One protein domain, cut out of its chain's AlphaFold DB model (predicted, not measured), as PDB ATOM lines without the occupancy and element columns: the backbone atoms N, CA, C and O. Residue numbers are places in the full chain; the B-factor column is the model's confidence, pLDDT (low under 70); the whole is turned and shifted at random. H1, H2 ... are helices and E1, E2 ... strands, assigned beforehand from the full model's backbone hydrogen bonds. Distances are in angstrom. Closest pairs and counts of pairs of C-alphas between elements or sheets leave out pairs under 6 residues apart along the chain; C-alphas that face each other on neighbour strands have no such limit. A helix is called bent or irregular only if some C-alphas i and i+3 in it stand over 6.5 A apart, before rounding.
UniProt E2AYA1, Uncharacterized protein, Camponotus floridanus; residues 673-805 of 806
ATOM      1  N   VAL A 673     -25.717  29.038  28.600       86.50
ATOM      2  CA  VAL A 673     -25.888  28.636  27.202       86.50
ATOM      3  C   VAL A 673     -25.711  27.135  27.056       86.50
ATOM      4  O   VAL A 673     -24.781  26.550  27.602       86.50
ATOM      5  N   ASP A 674     -26.605  26.526  26.284       85.50
ATOM      6  CA  ASP A 674     -26.684  25.086  26.083       85.50
ATOM      7  C   ASP A 674     -26.676  24.756  24.579       85.50
ATOM      8  O   ASP A 674     -27.169  25.515  23.738       85.50
ATOM      9  N   ILE A 675     -26.210  23.547  24.251       88.25
ATOM     10  CA  ILE A 675     -26.279  22.952  22.904       88.25
ATOM     11  C   ILE A 675     -25.476  23.767  21.874       88.25
ATOM     12  O   ILE A 675     -26.036  24.467  21.024       88.25
ATOM     13  N   GLU A 676     -24.148  23.646  21.937       92.00
ATOM     14  CA  GLU A 676     -23.235  24.262  20.968       92.00
ATOM     15  C   GLU A 676     -23.477  23.730  19.538       92.00
ATOM     16  O   GLU A 676     -23.784  22.551  19.325       92.00
ATOM     17  N   HIS A 677     -23.354  24.594  18.528       90.88
ATOM     18  CA  HIS A 677     -23.426  24.223  17.115       90.88
ATOM     19  C   HIS A 677     -22.594  25.148  16.217       90.88
ATOM     20  O   HIS A 677     -22.042  26.151  16.651       90.88
ATOM     21  N   LYS A 678     -22.531  24.813  14.919       89.06
ATOM     22  CA  LYS A 678     -21.798  25.588  13.895       89.06
ATOM     23  C   LYS A 678     -22.657  26.055  12.712       89.06
ATOM     24  O   LYS A 678     -22.177  26.772  11.847       89.06
ATOM     25  N   ASN A 679     -23.937  25.669  12.688       86.19
ATOM     26  CA  ASN A 679     -24.815  25.820  11.516       86.19
ATOM     27  C   ASN A 679     -25.838  26.969  11.633       86.19
ATOM     28  O   ASN A 679     -26.889  26.906  10.992       86.19
ATOM     29  N   GLY A 680     -25.608  27.953  12.505       85.56
ATOM     30  CA  GLY A 680     -26.502  29.102  12.644       85.56
ATOM     31  C   GLY A 680     -26.147  30.224  11.668       85.56
ATOM     32  O   GLY A 680     -25.011  30.293  11.196       85.56
ATOM     33  N   PRO A 681     -27.100  31.113  11.343       89.94
ATOM     34  CA  PRO A 681     -26.807  32.277  10.523       89.94
ATOM     35  C   PRO A 681     -25.846  33.221  11.252       89.94
ATOM     36  O   PRO A 681     -26.030  33.527  12.432       89.94
ATOM     37  N   LEU A 682     -24.845  33.706  10.522       89.12
ATOM     38  CA  LEU A 682     -23.865  34.692  10.965       89.12
ATOM     39  C   LEU A 682     -23.944  35.926  10.056       89.12
ATOM     40  O   LEU A 682     -24.292  35.815   8.881       89.12
ATOM     41  N   LEU A 683     -23.632  37.107  10.590       85.25
ATOM     42  CA  LEU A 683     -23.554  38.328   9.783       85.25
ATOM     43  C   LEU A 683     -22.167  38.413   9.133       85.25
ATOM     44  O   LEU A 683     -21.156  38.390   9.835       85.25
ATOM     45  N   ASN A 684     -22.126  38.536   7.801       75.31
ATOM     46  CA  ASN A 684     -20.894  38.474   6.997       75.31
ATOM     47  C   ASN A 684     -19.798  39.461   7.437       75.31
ATOM     48  O   ASN A 684     -18.623  39.201   7.217       75.31
ATOM     49  N   TYR A 685     -20.165  40.584   8.060       75.88
ATOM     50  CA  TYR A 685     -19.222  41.620   8.488       75.88
ATOM     51  C   TYR A 685     -18.633  41.397   9.896       75.88
ATOM     52  O   TYR A 685     -17.815  42.199  10.335       75.88
ATOM     53  N   ILE A 686     -19.024  40.332  10.615       69.94
ATOM     54  CA  ILE A 686     -18.602  40.090  12.012       69.94
ATOM     55  C   ILE A 686     -18.226  38.611  12.279       69.94
ATOM     56  O   ILE A 686     -17.863  38.248  13.394       69.94
ATOM     57  N   SER A 687     -18.248  37.729  11.269       67.12
ATOM     58  CA  SER A 687     -18.072  36.274  11.457       67.12
ATOM     59  C   SER A 687     -16.784  35.859  12.177       67.12
ATOM     60  O   SER A 687     -16.780  34.852  12.877       67.12
ATOM     61  N   CYS A 688     -15.708  36.638  12.049       67.19
ATOM     62  CA  CYS A 688     -14.412  36.362  12.673       67.19
ATOM     63  C   CYS A 688     -14.331  36.740  14.169       67.19
ATOM     64  O   CYS A 688     -13.306  36.479  14.791       67.19
ATOM     65  N   GLN A 689     -15.362  37.373  14.747       76.19
ATOM     66  CA  GLN A 689     -15.354  37.834  16.149       76.19
ATOM     67  C   GLN A 689     -16.001  36.845  17.136       76.19
ATOM     68  O   GLN A 689     -15.968  37.077  18.348       76.19
ATOM     69  N   TRP A 690     -16.592  35.752  16.645       79.88
ATOM     70  CA  TRP A 690     -17.335  34.793  17.465       79.88
ATOM     71  C   TRP A 690     -16.598  33.474  17.622       79.88
ATOM     72  O   TRP A 690     -16.050  32.935  16.662       79.88
ATOM     73  N   TYR A 691     -16.618  32.950  18.843       80.56
ATOM     74  CA  TYR A 691     -15.938  31.710  19.193       80.56
ATOM     75  C   TYR A 691     -16.892  30.511  19.154       80.56
ATOM     76  O   TYR A 691     -16.500  29.432  18.708       80.56
ATOM     77  N   LYS A 692     -18.154  30.699  19.569       91.81
ATOM     78  CA  LYS A 692     -19.157  29.626  19.681       91.81
ATOM     79  C   LYS A 692     -20.559  30.095  19.304       91.81
ATOM     80  O   LYS A 692     -20.882  31.278  19.410       91.81
ATOM     81  N   GLN A 693     -21.391  29.154  18.859       93.38
ATOM     82  CA  GLN A 693     -22.822  29.367  18.619       93.38
ATOM     83  C   GLN A 693     -23.629  28.340  19.411       93.38
ATOM     84  O   GLN A 693     -23.184  27.206  19.580       93.38
ATOM     85  N   TYR A 694     -24.823  28.716  19.853       93.81
ATOM     86  CA  TYR A 694     -25.663  27.935  20.752       93.81
ATOM     87  C   TYR A 694     -27.112  27.918  20.282       93.81
ATOM     88  O   TYR A 694     -27.636  28.906  19.766       93.81
ATOM     89  N   LYS A 695     -27.795  26.789  20.499       91.88
ATOM     90  CA  LYS A 695     -29.226  26.682  20.175       91.88
ATOM     91  C   LYS A 695     -30.120  27.155  21.302       91.88
ATOM     92  O   LYS A 695     -31.287  27.441  21.047       91.88
ATOM     93  N   LYS A 696     -29.617  27.169  22.534       92.19
ATOM     94  CA  LYS A 696     -30.431  27.421  23.712       92.19
ATOM     95  C   LYS A 696     -29.693  28.311  24.700       92.19
ATOM     96  O   LYS A 696     -28.492  28.170  24.907       92.19
ATOM     97  N   ILE A 697     -30.445  29.206  25.323       90.88
ATOM     98  CA  ILE A 697     -29.999  29.987  26.472       90.88
ATOM     99  C   ILE A 697     -31.073  29.926  27.553       90.88
ATOM    100  O   ILE A 697     -32.265  30.065  27.273       90.88
ATOM    101  N   SER A 698     -30.649  29.681  28.784       87.94
ATOM    102  CA  SER A 698     -31.506  29.496  29.948       87.94
ATOM    103  C   SER A 698     -31.181  30.567  30.986       87.94
ATOM    104  O   SER A 698     -30.033  30.725  31.390       87.94
ATOM    105  N   PHE A 699     -32.200  31.294  31.420       84.75
ATOM    106  CA  PHE A 699     -32.179  32.139  32.611       84.75
ATOM    107  C   PHE A 699     -32.863  31.382  33.756       84.75
ATOM    108  O   PHE A 699     -33.427  30.309  33.543       84.75
ATOM    109  N   THR A 700     -32.881  31.958  34.958       73.19
ATOM    110  CA  THR A 700     -33.478  31.328  36.148       73.19
ATOM    111  C   THR A 700     -34.929  30.876  35.931       73.19
ATOM    112  O   THR A 700     -35.283  29.767  36.319       73.19
ATOM    113  N   ASN A 701     -35.753  31.697  35.264       74.25
ATOM    114  CA  ASN A 701     -37.204  31.471  35.142       74.25
ATOM    115  C   ASN A 701     -37.716  31.332  33.696       74.25
ATOM    116  O   ASN A 701     -38.920  31.198  33.479       74.25
ATOM    117  N   LEU A 702     -36.837  31.393  32.693       85.50
ATOM    118  CA  LEU A 702     -37.225  31.288  31.282       85.50
ATOM    119  C   LEU A 702     -36.072  30.758  30.440       85.50
ATOM    120  O   LEU A 702     -34.904  30.906  30.796       85.50
ATOM    121  N   SER A 703     -36.390  30.194  29.282       88.56
ATOM    122  CA  SER A 703     -35.363  29.791  28.317       88.56
ATOM    123  C   SER A 703     -35.760  30.158  26.899       88.56
ATOM    124  O   SER A 703     -36.938  30.126  26.553       88.56
ATOM    125  N   PHE A 704     -34.780  30.476  26.062       91.38
ATOM    126  CA  PHE A 704     -34.975  30.612  24.624       91.38
ATOM    127  C   PHE A 704     -34.326  29.438  23.915       91.38
ATOM    128  O   PHE A 704     -33.232  29.013  24.288       91.38
ATOM    129  N   SER A 705     -34.998  28.916  22.895       91.62
ATOM    130  CA  SER A 705     -34.497  27.791  22.114       91.62
ATOM    131  C   SER A 705     -34.818  27.960  20.638       91.62
ATOM    132  O   SER A 705     -35.945  28.280  20.264       91.62
ATOM    133  N   ILE A 706     -33.825  27.683  19.797       88.56
ATOM    134  CA  ILE A 706     -33.905  27.773  18.340       88.56
ATOM    135  C   ILE A 706     -34.030  26.351  17.782       88.56
ATOM    136  O   ILE A 706     -33.150  25.811  17.102       88.56
ATOM    137  N   ASN A 707     -35.133  25.692  18.129       78.19
ATOM    138  CA  ASN A 707     -35.406  24.338  17.668       78.19
ATOM    139  C   ASN A 707     -36.139  24.373  16.327       78.19
ATOM    140  O   ASN A 707     -37.219  24.939  16.212       78.19
ATOM    141  N   ARG A 708     -35.607  23.673  15.316       67.19
ATOM    142  CA  ARG A 708     -36.239  23.601  13.982       67.19
ATOM    143  C   ARG A 708     -37.681  23.075  14.013       67.19
ATOM    144  O   ARG A 708     -38.462  23.425  13.140       67.19
ATOM    145  N   TYR A 709     -38.024  22.246  15.000       70.31
ATOM    146  CA  TYR A 709     -39.349  21.631  15.138       70.31
ATOM    147  C   TYR A 709     -40.336  22.456  15.983       70.31
ATOM    148  O   TYR A 709     -41.509  22.106  16.050       70.31
ATOM    149  N   SER A 710     -39.878  23.519  16.655       78.94
ATOM    150  CA  SER A 710     -40.731  24.408  17.449       78.94
ATOM    151  C   SER A 710     -40.086  25.782  17.581       78.94
ATOM    152  O   SER A 710     -39.078  25.939  18.269       78.94
ATOM    153  N   ILE A 711     -40.719  26.774  16.963       88.69
ATOM    154  CA  ILE A 711     -40.347  28.192  17.059       88.69
ATOM    155  C   ILE A 711     -41.002  28.894  18.256       88.69
ATOM    156  O   ILE A 711     -40.767  30.071  18.481       88.69
ATOM    157  N   ALA A 712     -41.840  28.210  19.043       91.88
ATOM    158  CA  ALA A 712     -42.530  28.845  20.170       91.88
ATOM    159  C   ALA A 712     -41.555  29.504  21.159       91.88
ATOM    160  O   ALA A 712     -41.843  30.554  21.724       91.88
ATOM    161  N   ASP A 713     -40.382  28.900  21.347       93.00
ATOM    162  CA  ASP A 713     -39.387  29.343  22.317       93.00
ATOM    163  C   ASP A 713     -38.360  30.341  21.749       93.00
ATOM    164  O   ASP A 713     -37.407  30.677  22.450       93.00
ATOM    165  N   SER A 714     -38.531  30.825  20.513       94.31
ATOM    166  CA  SER A 714     -37.570  31.721  19.852       94.31
ATOM    167  C   SER A 714     -37.994  33.192  19.818       94.31
ATOM    168  O   SER A 714     -37.276  34.001  19.239       94.31
ATOM    169  N   TYR A 715     -39.115  33.575  20.438       94.88
ATOM    170  CA  TYR A 715     -39.621  34.950  20.375       94.88
ATOM    171  C   TYR A 715     -39.377  35.756  21.651       94.88
ATOM    172  O   TYR A 715     -39.709  35.309  22.752       94.88
ATOM    173  N   CYS A 716     -38.871  36.980  21.502       93.50
ATOM    174  CA  CYS A 716     -38.634  37.900  22.615       93.50
ATOM    175  C   CYS A 716     -38.988  39.357  22.280       93.50
ATOM    176  O   CYS A 716     -39.029  39.743  21.112       93.50
ATOM    177  N   ASN A 717     -39.214  40.158  23.322       90.56
ATOM    178  CA  ASN A 717     -39.288  41.618  23.250       90.56
ATOM    179  C   ASN A 717     -37.990  42.238  23.765       90.56
ATOM    180  O   ASN A 717     -37.371  41.710  24.694       90.56
ATOM    181  N   LEU A 718     -37.626  43.399  23.221       86.75
ATOM    182  CA  LEU A 718     -36.483  44.179  23.694       86.75
ATOM    183  C   LEU A 718     -36.846  45.183  24.800       86.75
ATOM    184  O   LEU A 718     -37.977  45.648  24.915       86.75
ATOM    185  N   ARG A 719     -35.857  45.548  25.619       80.44
ATOM    186  CA  ARG A 719     -35.948  46.625  26.611       80.44
ATOM    187  C   ARG A 719     -35.995  47.974  25.899       80.44
ATOM    188  O   ARG A 719     -35.212  48.226  24.989       80.44
ATOM    189  N   GLY A 720     -36.905  48.845  26.333       71.19
ATOM    190  CA  GLY A 720     -37.029  50.211  25.810       71.19
ATOM    191  C   GLY A 720     -37.543  50.318  24.368       71.19
ATOM    192  O   GLY A 720     -37.601  51.423  23.843       71.19
ATOM    193  N   ASN A 721     -37.931  49.207  23.735       69.00
ATOM    194  CA  ASN A 721     -38.466  49.172  22.375       69.00
ATOM    195  C   ASN A 721     -39.693  48.240  22.319       69.00
ATOM    196  O   ASN A 721     -39.805  47.304  23.107       69.00
ATOM    197  N   THR A 722     -40.619  48.489  21.395       75.81
ATOM    198  CA  THR A 722     -41.783  47.625  21.138       75.81
ATOM    199  C   THR A 722     -41.471  46.511  20.133       75.81
ATOM    200  O   THR A 722     -42.344  45.713  19.792       75.81
ATOM    201  N   GLU A 723     -40.237  46.439  19.631       87.06
ATOM    202  CA  GLU A 723     -39.793  45.417  18.683       87.06
ATOM    203  C   GLU A 723     -39.899  43.993  19.250       87.06
ATOM    204  O   GLU A 723     -39.376  43.675  20.320       87.06
ATOM    205  N   VAL A 724     -40.542  43.130  18.459       93.19
ATOM    206  CA  VAL A 724     -40.637  41.685  18.686       93.19
ATOM    207  C   VAL A 724     -39.648  40.996  17.752       93.19
ATOM    208  O   VAL A 724     -39.667  41.256  16.544       93.19
ATOM    209  N   ILE A 725     -38.804  40.124  18.299       94.44
ATOM    210  CA  ILE A 725     -37.719  39.442  17.585       94.44
ATOM    211  C   ILE A 725     -37.957  37.940  17.571       94.44
ATOM    212  O   ILE A 725     -38.233  37.351  18.612       94.44
ATOM    213  N   GLU A 726     -37.772  37.330  16.404       95.12
ATOM    214  CA  GLU A 726     -37.510  35.901  16.255       95.12
ATOM    215  C   GLU A 726     -35.996  35.664  16.305       95.12
ATOM    216  O   GLU A 726     -35.236  36.220  15.505       95.12
ATOM    217  N   ILE A 727     -35.544  34.857  17.260       94.88
ATOM    218  CA  ILE A 727     -34.145  34.486  17.451       94.88
ATOM    219  C   ILE A 727     -33.810  33.341  16.489       94.88
ATOM    220  O   ILE A 727     -34.439  32.285  16.510       94.88
ATOM    221  N   HIS A 728     -32.779  33.538  15.668       94.06
ATOM    222  CA  HIS A 728     -32.274  32.544  14.719       94.06
ATOM    223  C   HIS A 728     -30.899  31.982  15.105       94.06
ATOM    224  O   HIS A 728     -30.519  30.924  14.601       94.06
ATOM    225  N   ASN A 729     -30.137  32.682  15.949       93.69
ATOM    226  CA  ASN A 729     -28.855  32.219  16.475       93.69
ATOM    227  C   ASN A 729     -28.546  32.857  17.834       93.69
ATOM    228  O   ASN A 729     -28.939  34.000  18.074       93.69
ATOM    229  N   ILE A 730     -27.794  32.156  18.681       94.12
ATOM    230  CA  ILE A 730     -27.168  32.709  19.889       94.12
ATOM    231  C   ILE A 730     -25.664  32.531  19.715       94.12
ATOM    232  O   ILE A 730     -25.212  31.436  19.394       94.12
ATOM    233  N   VAL A 731     -24.886  33.595  19.884       93.25
ATOM    234  CA  VAL A 731     -23.441  33.582  19.633       93.25
ATOM    235  C   VAL A 731     -22.677  34.161  20.813       93.25
ATOM    236  O   VAL A 731     -23.146  35.092  21.465       93.25
ATOM    237  N   GLU A 732     -21.492  33.615  21.059       92.38
ATOM    238  CA  GLU A 732     -20.556  34.080  22.081       92.38
ATOM    239  C   GLU A 732     -19.295  34.634  21.405       92.38
ATOM    240  O   GLU A 732     -18.706  33.997  20.520       92.38
ATOM    241  N   THR A 733     -18.892  35.848  21.784       89.19
ATOM    242  CA  THR A 733     -17.664  36.477  21.284       89.19
ATOM    243  C   THR A 733     -16.424  35.831  21.893       89.19
ATOM    244  O   THR A 733     -16.484  35.161  22.920       89.19
ATOM    245  N   THR A 734     -15.253  36.091  21.312       84.75
ATOM    246  CA  THR A 734     -13.968  35.691  21.917       84.75
ATOM    247  C   THR A 734     -13.722  36.284  23.311       84.75
ATOM    248  O   THR A 734     -12.849  35.798  24.024       84.75
ATOM    249  N   LYS A 735     -14.482  37.314  23.710       84.38
ATOM    250  CA  LYS A 735     -14.433  37.936  25.041       84.38
ATOM    251  C   LYS A 735     -15.443  37.342  26.035       84.38
ATOM    252  O   LYS A 735     -15.445  37.758  27.187       84.38
ATOM    253  N   GLY A 736     -16.284  36.395  25.605       86.00
ATOM    254  CA  GLY A 736     -17.344  35.795  26.425       86.00
ATOM    255  C   GLY A 736     -18.671  36.569  26.428       86.00
ATOM    256  O   GLY A 736     -19.585  36.230  27.177       86.00
ATOM    257  N   ASP A 737     -18.812  37.607  25.597       88.75
ATOM    258  CA  ASP A 737     -20.064  38.365  25.490       88.75
ATOM    259  C   ASP A 737     -21.090  37.605  24.645       88.75
ATOM    260  O   ASP A 737     -20.762  37.094  23.570       88.75
ATOM    261  N   ILE A 738     -22.355  37.593  25.079       91.81
ATOM    262  CA  ILE A 738     -23.429  36.865  24.390       91.81
ATOM    263  C   ILE A 738     -24.343  37.804  23.603       91.81
ATOM    264  O   ILE A 738     -24.858  38.803  24.115       91.81
ATOM    265  N   PHE A 739     -24.605  37.428  22.354       92.69
ATOM    266  CA  PHE A 739     -25.492  38.131  21.436       92.69
ATOM    267  C   PHE A 739     -26.528  37.185  20.829       92.69
ATOM    268  O   PHE A 739     -26.275  35.998  20.624       92.69
ATOM    269  N   ILE A 740     -27.688  37.737  20.483       93.75
ATOM    270  CA  ILE A 740     -28.704  37.069  19.671       93.75
ATOM    271  C   ILE A 740     -28.677  37.620  18.247       93.75
ATOM    272  O   ILE A 740     -28.571  38.828  18.029       93.75
ATOM    273  N   ILE A 741     -28.799  36.732  17.266       93.94
ATOM    274  CA  ILE A 741     -28.970  37.083  15.855       93.94
ATOM    275  C   ILE A 741     -30.372  36.657  15.449       93.94
ATOM    276  O   ILE A 741     -30.785  35.522  15.691       93.94
ATOM    277  N   GLY A 742     -31.117  37.559  14.821       94.56
ATOM    278  CA  GLY A 742     -32.519  37.311  14.528       94.56
ATOM    279  C   GLY A 742     -33.145  38.318  13.579       94.56
ATOM    280  O   GLY A 742     -32.467  39.182  13.020       94.56
ATOM    281  N   LYS A 743     -34.455  38.193  13.393       94.50
ATOM    282  CA  LYS A 743     -35.268  39.116  12.595       94.50
ATOM    283  C   LYS A 743     -36.315  39.750  13.497       94.50
ATOM    284  O   LYS A 743     -36.915  39.058  14.309       94.50
ATOM    285  N   HIS A 744     -36.554  41.048  13.337       94.00
ATOM    286  CA  HIS A 744     -37.654  41.727  14.023       94.00
ATOM    287  C   HIS A 744     -38.820  41.940  13.060       94.00
ATOM    288  O   HIS A 744     -38.639  41.981  11.838       94.00
ATOM    289  N   PHE A 745     -40.020  42.083  13.610       93.69
ATOM    290  CA  PHE A 745     -41.193  42.464  12.833       93.69
ATOM    291  C   PHE A 745     -41.193  43.968  12.551       93.69
ATOM    292  O   PHE A 745     -41.049  44.772  13.469       93.69
ATOM    293  N   ILE A 746     -41.385  44.342  11.284       91.50
ATOM    294  CA  ILE A 746     -41.295  45.737  10.823       91.50
ATOM    295  C   ILE A 746     -42.581  46.510  11.132       91.50
ATOM    296  O   ILE A 746     -42.533  47.683  11.491       91.50
ATOM    297  N   LYS A 747     -43.747  45.882  10.940       90.88
ATOM    298  CA  LYS A 747     -45.050  46.539  11.109       90.88
ATOM    299  C   LYS A 747     -45.781  45.973  12.314       90.88
ATOM    300  O   LYS A 747     -45.906  44.755  12.445       90.88
ATOM    301  N   GLN A 748     -46.319  46.871  13.133       93.19
ATOM    302  CA  GLN A 748     -47.091  46.551  14.329       93.19
ATOM    303  C   GLN A 748     -48.394  47.356  14.336       93.19
ATOM    304  O   GLN A 748     -48.432  48.502  13.894       93.19
ATOM    305  N   SER A 749     -49.474  46.745  14.808       93.81
ATOM    306  CA  SER A 749     -50.773  47.397  15.013       93.81
ATOM    307  C   SER A 749     -51.509  46.710  16.160       93.81
ATOM    308  O   SER A 749     -51.207  45.550  16.439       93.81
ATOM    309  N   PRO A 750     -52.452  47.361  16.846       95.81
ATOM    310  CA  PRO A 750     -53.138  46.725  17.964       95.81
ATOM    311  C   PRO A 750     -54.112  45.625  17.524       95.81
ATOM    312  O   PRO A 750     -54.754  45.712  16.477       95.81
ATOM    313  N   LEU A 751     -54.240  44.582  18.348       95.56
ATOM    314  CA  LEU A 751     -55.179  43.472  18.154       95.56
ATOM    315  C   LEU A 751     -56.634  43.900  18.383       95.56
ATOM    316  O   LEU A 751     -57.546  43.448  17.675       95.56
ATOM    317  N   TYR A 752     -56.839  44.754  19.384       96.19
ATOM    318  CA  TYR A 752     -58.120  45.327  19.774       96.19
ATOM    319  C   TYR A 752     -57.924  46.746  20.331       96.19
ATOM    320  O   TYR A 752     -56.836  47.110  20.770       96.19
ATOM    321  N   LEU A 753     -58.996  47.543  20.307       97.00
ATOM    322  CA  LEU A 753     -59.015  48.934  20.793       97.00
ATOM    323  C   LEU A 753     -59.911  49.140  22.024       97.00
ATOM    324  O   LEU A 753     -60.045  50.257  22.514       97.00
ATOM    325  N   TYR A 754     -60.590  48.088  22.480       96.00
ATOM    326  CA  TYR A 754     -61.524  48.142  23.600       96.00
ATOM    327  C   TYR A 754     -61.104  47.138  24.681       96.00
ATOM    328  O   TYR A 754     -60.774  46.010  24.318       96.00
ATOM    329  N   PRO A 755     -61.193  47.482  25.980       96.50
ATOM    330  CA  PRO A 755     -61.527  48.803  26.539       96.50
ATOM    331  C   PRO A 755     -60.431  49.861  26.339       96.50
ATOM    332  O   PRO A 755     -60.708  51.052  26.442       96.50
ATOM    333  N   CYS A 756     -59.215  49.431  26.012       95.88
ATOM    334  CA  CYS A 756     -58.094  50.286  25.645       95.88
ATOM    335  C   CYS A 756     -57.343  49.696  24.444       95.88
ATOM    336  O   CYS A 756     -57.595  48.561  24.026       95.88
ATOM    337  N   ASP A 757     -56.410  50.472  23.899       96.44
ATOM    338  CA  ASP A 757     -55.496  50.023  22.855       96.44
ATOM    339  C   ASP A 757     -54.603  48.883  23.384       96.44
ATOM    340  O   ASP A 757     -53.910  49.046  24.392       96.44
ATOM    341  N   SER A 758     -54.626  47.719  22.724       96.62
ATOM    342  CA  SER A 758     -53.860  46.543  23.156       96.62
ATOM    343  C   SER A 758     -52.341  46.750  23.089       96.62
ATOM    344  O   SER A 758     -51.599  46.030  23.759       96.62
ATOM    345  N   SER A 759     -51.867  47.744  22.329       93.75
ATOM    346  CA  SER A 759     -50.446  48.119  22.276       93.75
ATOM    347  C   SER A 759     -49.916  48.575  23.640       93.75
ATOM    348  O   SER A 759     -48.764  48.309  23.970       93.75
ATOM    349  N   LEU A 760     -50.773  49.134  24.504       92.75
ATOM    350  CA  LEU A 760     -50.423  49.521  25.877       92.75
ATOM    351  C   LEU A 760     -50.110  48.312  26.782       92.75
ATOM    352  O   LEU A 760     -49.389  48.436  27.773       92.75
ATOM    353  N   LEU A 761     -50.624  47.130  26.428       92.12
ATOM    354  CA  LEU A 761     -50.293  45.845  27.053       92.12
ATOM    355  C   LEU A 761     -49.184  45.099  26.293       92.12
ATOM    356  O   LEU A 761     -48.908  43.938  26.578       92.12
ATOM    357  N   ASN A 762     -48.542  45.756  25.321       92.00
ATOM    358  CA  ASN A 762     -47.595  45.169  24.377       92.00
ATOM    359  C   ASN A 762     -48.167  43.995  23.559       92.00
ATOM    360  O   ASN A 762     -47.428  43.090  23.172       92.00
ATOM    361  N   ILE A 763     -49.475  44.013  23.281       94.81
ATOM    362  CA  ILE A 763     -50.156  43.016  22.449       94.81
ATOM    363  C   ILE A 763     -50.350  43.594  21.047       94.81
ATOM    364  O   ILE A 763     -51.086  44.570  20.858       94.81
ATOM    365  N   TYR A 764     -49.732  42.954  20.055       94.12
ATOM    366  CA  TYR A 764     -49.640  43.470  18.689       94.12
ATOM    367  C   TYR A 764     -50.042  42.426  17.648       94.12
ATOM    368  O   TYR A 764     -49.701  41.251  17.763       94.12
ATOM    369  N   ILE A 765     -50.688  42.878  16.575       94.81
ATOM    370  CA  ILE A 765     -50.662  42.233  15.264       94.81
ATOM    371  C   ILE A 765     -49.359  42.650  14.573       94.81
ATOM    372  O   ILE A 765     -49.094  43.842  14.401       94.81
ATOM    373  N   LEU A 766     -48.576  41.667  14.147       94.25
ATOM    374  CA  LEU A 766     -47.253  41.802  13.556       94.25
ATOM    375  C   LEU A 766     -47.271  41.410  12.076       94.25
ATOM    376  O   LEU A 766     -47.935  40.442  11.691       94.25
ATOM    377  N   LYS A 767     -46.525  42.145  11.243       92.81
ATOM    378  CA  LYS A 767     -46.334  41.825   9.819       92.81
ATOM    379  C   LYS A 767     -44.915  42.126   9.356       92.81
ATOM    380  O   LYS A 767     -44.337  43.134   9.758       92.81
ATOM    381  N   ASN A 768     -44.462  41.315   8.401       89.38
ATOM    382  CA  ASN A 768     -43.196  41.425   7.675       89.38
ATOM    383  C   ASN A 768     -41.955  41.320   8.571       89.38
ATOM    384  O   ASN A 768     -41.753  42.121   9.480       89.38
ATOM    385  N   PHE A 769     -41.075  40.378   8.254       91.38
ATOM    386  CA  PHE A 769     -39.773  40.279   8.902       91.38
ATOM    387  C   PHE A 769     -38.752  41.226   8.276       91.38
ATOM    388  O   PHE A 769     -38.757  41.465   7.068       91.38
ATOM    389  N   SER A 770     -37.838  41.716   9.103       93.50
ATOM    390  CA  SER A 770     -36.640  42.419   8.664       93.50
ATOM    391  C   SER A 770     -35.578  41.490   8.076       93.50
ATOM    392  O   SER A 770     -35.644  40.263   8.186       93.50
ATOM    393  N   ASN A 771     -34.513  42.097   7.551       92.69
ATOM    394  CA  ASN A 771     -33.230  41.415   7.387       92.69
ATOM    395  C   ASN A 771     -32.651  41.008   8.753       92.69
ATOM    396  O   ASN A 771     -33.049  41.552   9.787       92.69
ATOM    397  N   LEU A 772     -31.712  40.058   8.748       93.38
ATOM    398  CA  LEU A 772     -31.019  39.630   9.963       93.38
ATOM    399  C   LEU A 772     -30.281  40.809  10.610       93.38
ATOM    400  O   LEU A 772     -29.583  41.567   9.937       93.38
ATOM    401  N   LYS A 773     -30.437  40.933  11.925       93.00
ATOM    402  CA  LYS A 773     -29.764  41.906  12.788       93.00
ATOM    403  C   LYS A 773     -29.220  41.192  14.029       93.00
ATOM    404  O   LYS A 773     -29.508  40.014  14.250       93.00
ATOM    405  N   ILE A 774     -28.415  41.908  14.808       92.31
ATOM    406  CA  ILE A 774     -27.781  41.423  16.034       92.31
ATOM    407  C   ILE A 774     -28.122  42.337  17.206       92.31
ATOM    408  O   ILE A 774     -28.163  43.557  17.046       92.31
ATOM    409  N   TRP A 775     -28.333  41.741  18.377       92.69
ATOM    410  CA  TRP A 775     -28.568  42.459  19.625       92.69
ATOM    411  C   TRP A 775     -27.818  41.787  20.780       92.69
ATOM    412  O   TRP A 775     -27.760  40.555  20.827       92.69
ATOM    413  N   PRO A 776     -27.240  42.553  21.720       91.81
ATOM    414  CA  PRO A 776     -26.697  41.988  22.950       91.81
ATOM    415  C   PRO A 776     -27.811  41.365  23.795       91.81
ATOM    416  O   PRO A 776     -28.929  41.885  23.853       91.81
ATOM    417  N   ILE A 777     -27.496  40.265  24.484       89.06
ATOM    418  CA  ILE A 777     -28.473  39.527  25.301       89.06
ATOM    419  C   ILE A 777     -29.093  40.394  26.409       89.06
ATOM    420  O   ILE A 777     -30.252  40.209  26.777       89.06
ATOM    421  N   SER A 778     -28.345  41.388  26.897       88.19
ATOM    422  CA  SER A 778     -28.775  42.336  27.930       88.19
ATOM    423  C   SER A 778     -29.979  43.192  27.526       88.19
ATOM    424  O   SER A 778     -30.647  43.742  28.401       88.19
ATOM    425  N   LEU A 779     -30.288  43.297  26.228       89.19
ATOM    426  CA  LEU A 779     -31.462  44.020  25.746       89.19
ATOM    427  C   LEU A 779     -32.739  43.184  25.752       89.19
ATOM    428  O   LEU A 779     -33.801  43.754  25.521       89.19
ATOM    429  N   ILE A 780     -32.698  41.875  26.010       88.62
ATOM    430  CA  ILE A 780     -33.932  41.092  26.112       88.62
ATOM    431  C   ILE A 780     -34.727  41.555  27.341       88.62
ATOM    432  O   ILE A 780     -34.205  41.648  28.453       88.62
ATOM    433  N   SER A 781     -36.008  41.858  27.131       87.50
ATOM    434  CA  SER A 781     -36.939  42.242  28.192       87.50
ATOM    435  C   SER A 781     -37.818  41.087  28.636       87.50
ATOM    436  O   SER A 781     -37.999  40.914  29.834       87.50
ATOM    437  N   SER A 782     -38.402  40.337  27.702       89.19
ATOM    438  CA  SER A 782     -39.324  39.243  28.019       89.19
ATOM    439  C   SER A 782     -39.462  38.269  26.861       89.19
ATOM    440  O   SER A 782     -39.149  38.596  25.715       89.19
ATOM    441  N   LYS A 783     -39.996  37.086  27.152       92.81
ATOM    442  CA  LYS A 783     -40.398  36.106  26.147       92.81
ATOM    443  C   LYS A 783     -41.821  36.376  25.663       92.81
ATOM    444  O   LYS A 783     -42.635  36.945  26.393       92.81
ATOM    445  N   CYS A 784     -42.128  35.962  24.438       93.25
ATOM    446  CA  CYS A 784     -43.419  36.222  23.806       93.25
ATOM    447  C   CYS A 784     -44.035  34.954  23.213       93.25
ATOM    448  O   CYS A 784     -43.340  34.105  22.664       93.25
ATOM    449  N   ILE A 785     -45.361  34.857  23.280       94.88
ATOM    450  CA  ILE A 785     -46.150  33.944  22.457       94.88
ATOM    451  C   ILE A 785     -46.392  34.642  21.122       94.88
ATOM    452  O   ILE A 785     -47.018  35.699  21.105       94.88
ATOM    453  N   VAL A 786     -45.952  34.051  20.013       94.94
ATOM    454  CA  VAL A 786     -46.243  34.557  18.665       94.94
ATOM    455  C   VAL A 786     -46.972  33.483  17.871       94.94
ATOM    456  O   VAL A 786     -46.483  32.364  17.727       94.94
ATOM    457  N   VAL A 787     -48.164  33.815  17.379       93.12
ATOM    458  CA  VAL A 787     -49.071  32.864  16.718       93.12
ATOM    459  C   VAL A 787     -49.553  33.408  15.373       93.12
ATOM    460  O   VAL A 787     -49.746  34.618  15.260       93.12
ATOM    461  N   PRO A 788     -49.786  32.563  14.356       90.56
ATOM    462  CA  PRO A 788     -50.362  33.006  13.087       90.56
ATOM    463  C   PRO A 788     -51.764  33.613  13.257       90.56
ATOM    464  O   PRO A 788     -52.556  33.157  14.085       90.56
ATOM    465  N   TYR A 789     -52.089  34.621  12.447       87.81
ATOM    466  CA  TYR A 789     -53.364  35.340  12.471       87.81
ATOM    467  C   TYR A 789     -53.978  35.401  11.074       87.81
ATOM    468  O   TYR A 789     -53.326  35.935  10.198       87.81
ATOM    469  N   ILE A 790     -55.215  34.904  10.904       70.31
ATOM    470  CA  ILE A 790     -56.158  34.992   9.752       70.31
ATOM    471  C   ILE A 790     -55.572  34.864   8.320       70.31
ATOM    472  O   ILE A 790     -56.040  34.008   7.576       70.31
ATOM    473  N   ASN A 791     -54.597  35.690   7.929       67.06
ATOM    474  CA  ASN A 791     -53.956  35.770   6.614       67.06
ATOM    475  C   ASN A 791     -52.497  35.274   6.632       67.06
ATOM    476  O   ASN A 791     -51.810  35.351   7.656       67.06
ATOM    477  N   ASP A 792     -51.984  34.905   5.455       66.25
ATOM    478  CA  ASP A 792     -50.561  34.623   5.248       66.25
ATOM    479  C   ASP A 792     -49.681  35.813   5.680       66.25
ATOM    480  O   ASP A 792     -49.983  36.979   5.408       66.25
ATOM    481  N   ASN A 793     -48.574  35.513   6.367       81.31
ATOM    482  CA  ASN A 793     -47.580  36.470   6.879       81.31
ATOM    483  C   ASN A 793     -48.069  37.488   7.928       81.31
ATOM    484  O   ASN A 793     -47.423  38.525   8.123       81.31
ATOM    485  N   THR A 794     -49.171  37.216   8.635       91.38
ATOM    486  CA  THR A 794     -49.569  38.031   9.792       91.38
ATOM    487  C   THR A 794     -49.622  37.205  11.068       91.38
ATOM    488  O   THR A 794     -50.060  36.057  11.063       91.38
ATOM    489  N   TYR A 795     -49.148  37.792  12.164       94.19
ATOM    490  CA  TYR A 795     -48.997  37.117  13.450       94.19
ATOM    491  C   TYR A 795     -49.578  37.977  14.564       94.19
ATOM    492  O   TYR A 795     -49.726  39.184  14.405       94.19
ATOM    493  N   VAL A 796     -49.889  37.374  15.703       95.06
ATOM    494  CA  VAL A 796     -50.239  38.085  16.932       95.06
ATOM    495  C   VAL A 796     -49.233  37.721  18.007       95.06
ATOM    496  O   VAL A 796     -48.929  36.544  18.196       95.06
ATOM    497  N   CYS A 797     -48.730  38.738  18.698       94.69
ATOM    498  CA  CYS A 797     -47.810  38.602  19.813       94.69
ATOM    499  C   CYS A 797     -48.509  38.903  21.136       94.69
ATOM    500  O   CYS A 797     -49.203  39.914  21.260       94.69
ATOM    501  N   PHE A 798     -48.268  38.039  22.120       94.62
ATOM    502  CA  PHE A 798     -48.584  38.274  23.520       94.62
ATOM    503  C   PHE A 798     -47.306  38.137  24.362       94.62
ATOM    504  O   PHE A 798     -46.709  37.057  24.378       94.62
ATOM    505  N   PRO A 799     -46.875  39.182  25.082       92.31
ATOM    506  CA  PRO A 799     -45.736  39.095  25.986       92.31
ATOM    507  C   PRO A 799     -46.100  38.205  27.173       92.31
ATOM    508  O   PRO A 799     -47.184  38.331  27.741       92.31
ATOM    509  N   ILE A 800     -45.205  37.306  27.574       92.38
ATOM    510  CA  ILE A 800     -45.432  36.478  28.757       92.38
ATOM    511  C   ILE A 800     -45.088  37.318  29.983       92.38
ATOM    512  O   ILE A 800     -43.915  37.544  30.283       92.38
ATOM    513  N   ILE A 801     -46.125  37.744  30.703       87.50
ATOM    514  CA  ILE A 801     -46.048  38.721  31.800       87.50
ATOM    515  C   ILE A 801     -45.038  38.307  32.891       87.50
ATOM    516  O   ILE A 801     -44.374  39.158  33.470       87.50
ATOM    517  N   HIS A 802     -44.863  37.003  33.125       78.69
ATOM    518  CA  HIS A 802     -43.983  36.446  34.170       78.69
ATOM    519  C   HIS A 802     -42.531  36.231  33.741       78.69
ATOM    520  O   HIS A 802     -41.748  35.669  34.494       78.69
ATOM    521  N   THR A 803     -42.176  36.609  32.512       81.62
ATOM    522  CA  THR A 803     -40.837  36.363  31.949       81.62
ATOM    523  C   THR A 803     -40.017  37.639  31.821       81.62
ATOM    524  O   THR A 803     -39.045  37.669  31.069       81.62
ATOM    525  N   HIS A 804     -40.418  38.711  32.508       78.38
ATOM    526  CA  HIS A 804     -39.633  39.935  32.517       78.38
ATOM    527  C   HIS A 804     -38.274  39.691  33.185       78.38
ATOM    528  O   HIS A 804     -38.200  39.134  34.275       78.38
ATOM    529  N   ILE A 805     -37.207  40.063  32.479       70.75
ATOM    530  CA  ILE A 805     -35.826  39.986  32.954       70.75
ATOM    531  C   ILE A 805     -35.439  41.376  33.442       70.75
ATOM    532  O   ILE A 805     -35.489  42.316  32.640       70.75
TER     533      ILE A 805
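Overview. This is residues 673 to 805 of the 806 residues of an uncharacterized protein of Camponotus floridanus (UniProt E2AYA1). A small closed barrel of six antiparallel strands, E4, E5, E6, E7, E10 and E9 round the ring and back to E4, is drawn out at one end by its two long bent strands, E5 and E6. There E2 pairs with E5 and E8 with E6, while E1 and E3 pair with E2, as a wing of strands beyond the ring; the short helix H1 is outside the barrel, towards the other end. The printed part has 133 residues with ten named strands and one named helix, in the order E1 to E6, H1, E7 to E10, and the class is mostly strand. The whole is compact, with a radius of gyration of the C-alphas of 15.1 A, and elongated, spanning 49 by 31 by 28 A.

Arrangement. E1, residues 673 to 677, and E2, residues 690 to 698, form a hairpin; N 677 and O 693 are within hydrogen-bond range at 2.8 A. E2 bends by 81 degrees at residue 695. On the other side of E2 from E1 lie E3, residues 703 to 705, beside residues 695 to 698, and E5, residues 724 to 733, beside residues 690 to 694. E2 and E3 are a hairpin, with N 704 and O 697 at 2.8 A; E2 and E5 are antiparallel, with N 694 and O 730 at 2.8 A. E1, E2 and E3 form a meander, each strand the antiparallel neighbour of the one before, and so do E4, residues 715 to 718, E5 and E6, residues 738 to 750. In the hairpin of E4 and E5, N 725 and O 716 are 2.8 A apart. The hairpin of E5 and E6 has 169 degrees between directions, with N 728 and O 741 at 2.8 A. E5 bends by 73 degrees at residue 728, and E6 by 69 degrees at residue 747. H1, residues 758 to 761, is on the barrel, outside it, at a height over the sheet of 6.1 A and over none of the strands; its closest C-alpha pair with E6 is Ser 758 and Pro 750, 5.2 A. H1 is too short for an O i to N i+4 pair; its one O i to N i+3 pair is within range. On the other side of E6 from E5 lie E7, residues 764 to 769, with N 765 and O 749 at 2.7 A, and E8, residues 773 to 776, with N 740 and O 775 at 2.8 A. E7 and E8 are apart. E9, residues 780 to 788, bends by 53 degrees at residue 783 and forms a hairpin with E10, residues 794 to 799, where N 785 and O 798 are 2.8 A apart. The ring closes with E7 and E10, N 766 and O 795 at 2.7 A, and with E9 and E4, N 781 and O 717 at 2.8 A.

Along the chain. E1 begins at C-alpha 673, (-25.888, 28.636, 27.202). From first to last C-alpha E2 measures 19.6 A, E5 23.7 A, E9 22.5 A and E10 16.7 A. E6, the longest strand with 13 residues, measures 32.0 A and ends at C-alpha 750, (-53.138, 46.725, 17.964). E10 ends at C-alpha 799, (-45.736, 39.095, 25.986).

Size, cuts and confidence. The two C-alphas farthest apart are those of Cys 688 and Pro 755, 50.7 A. The printed part has no cut. The link from E1 to E2, residues 678 to 689, is long. The mean pLDDT of the printed part is 88.3; residues 686 to 688, 708, 721 and 791 to 792 are under 70.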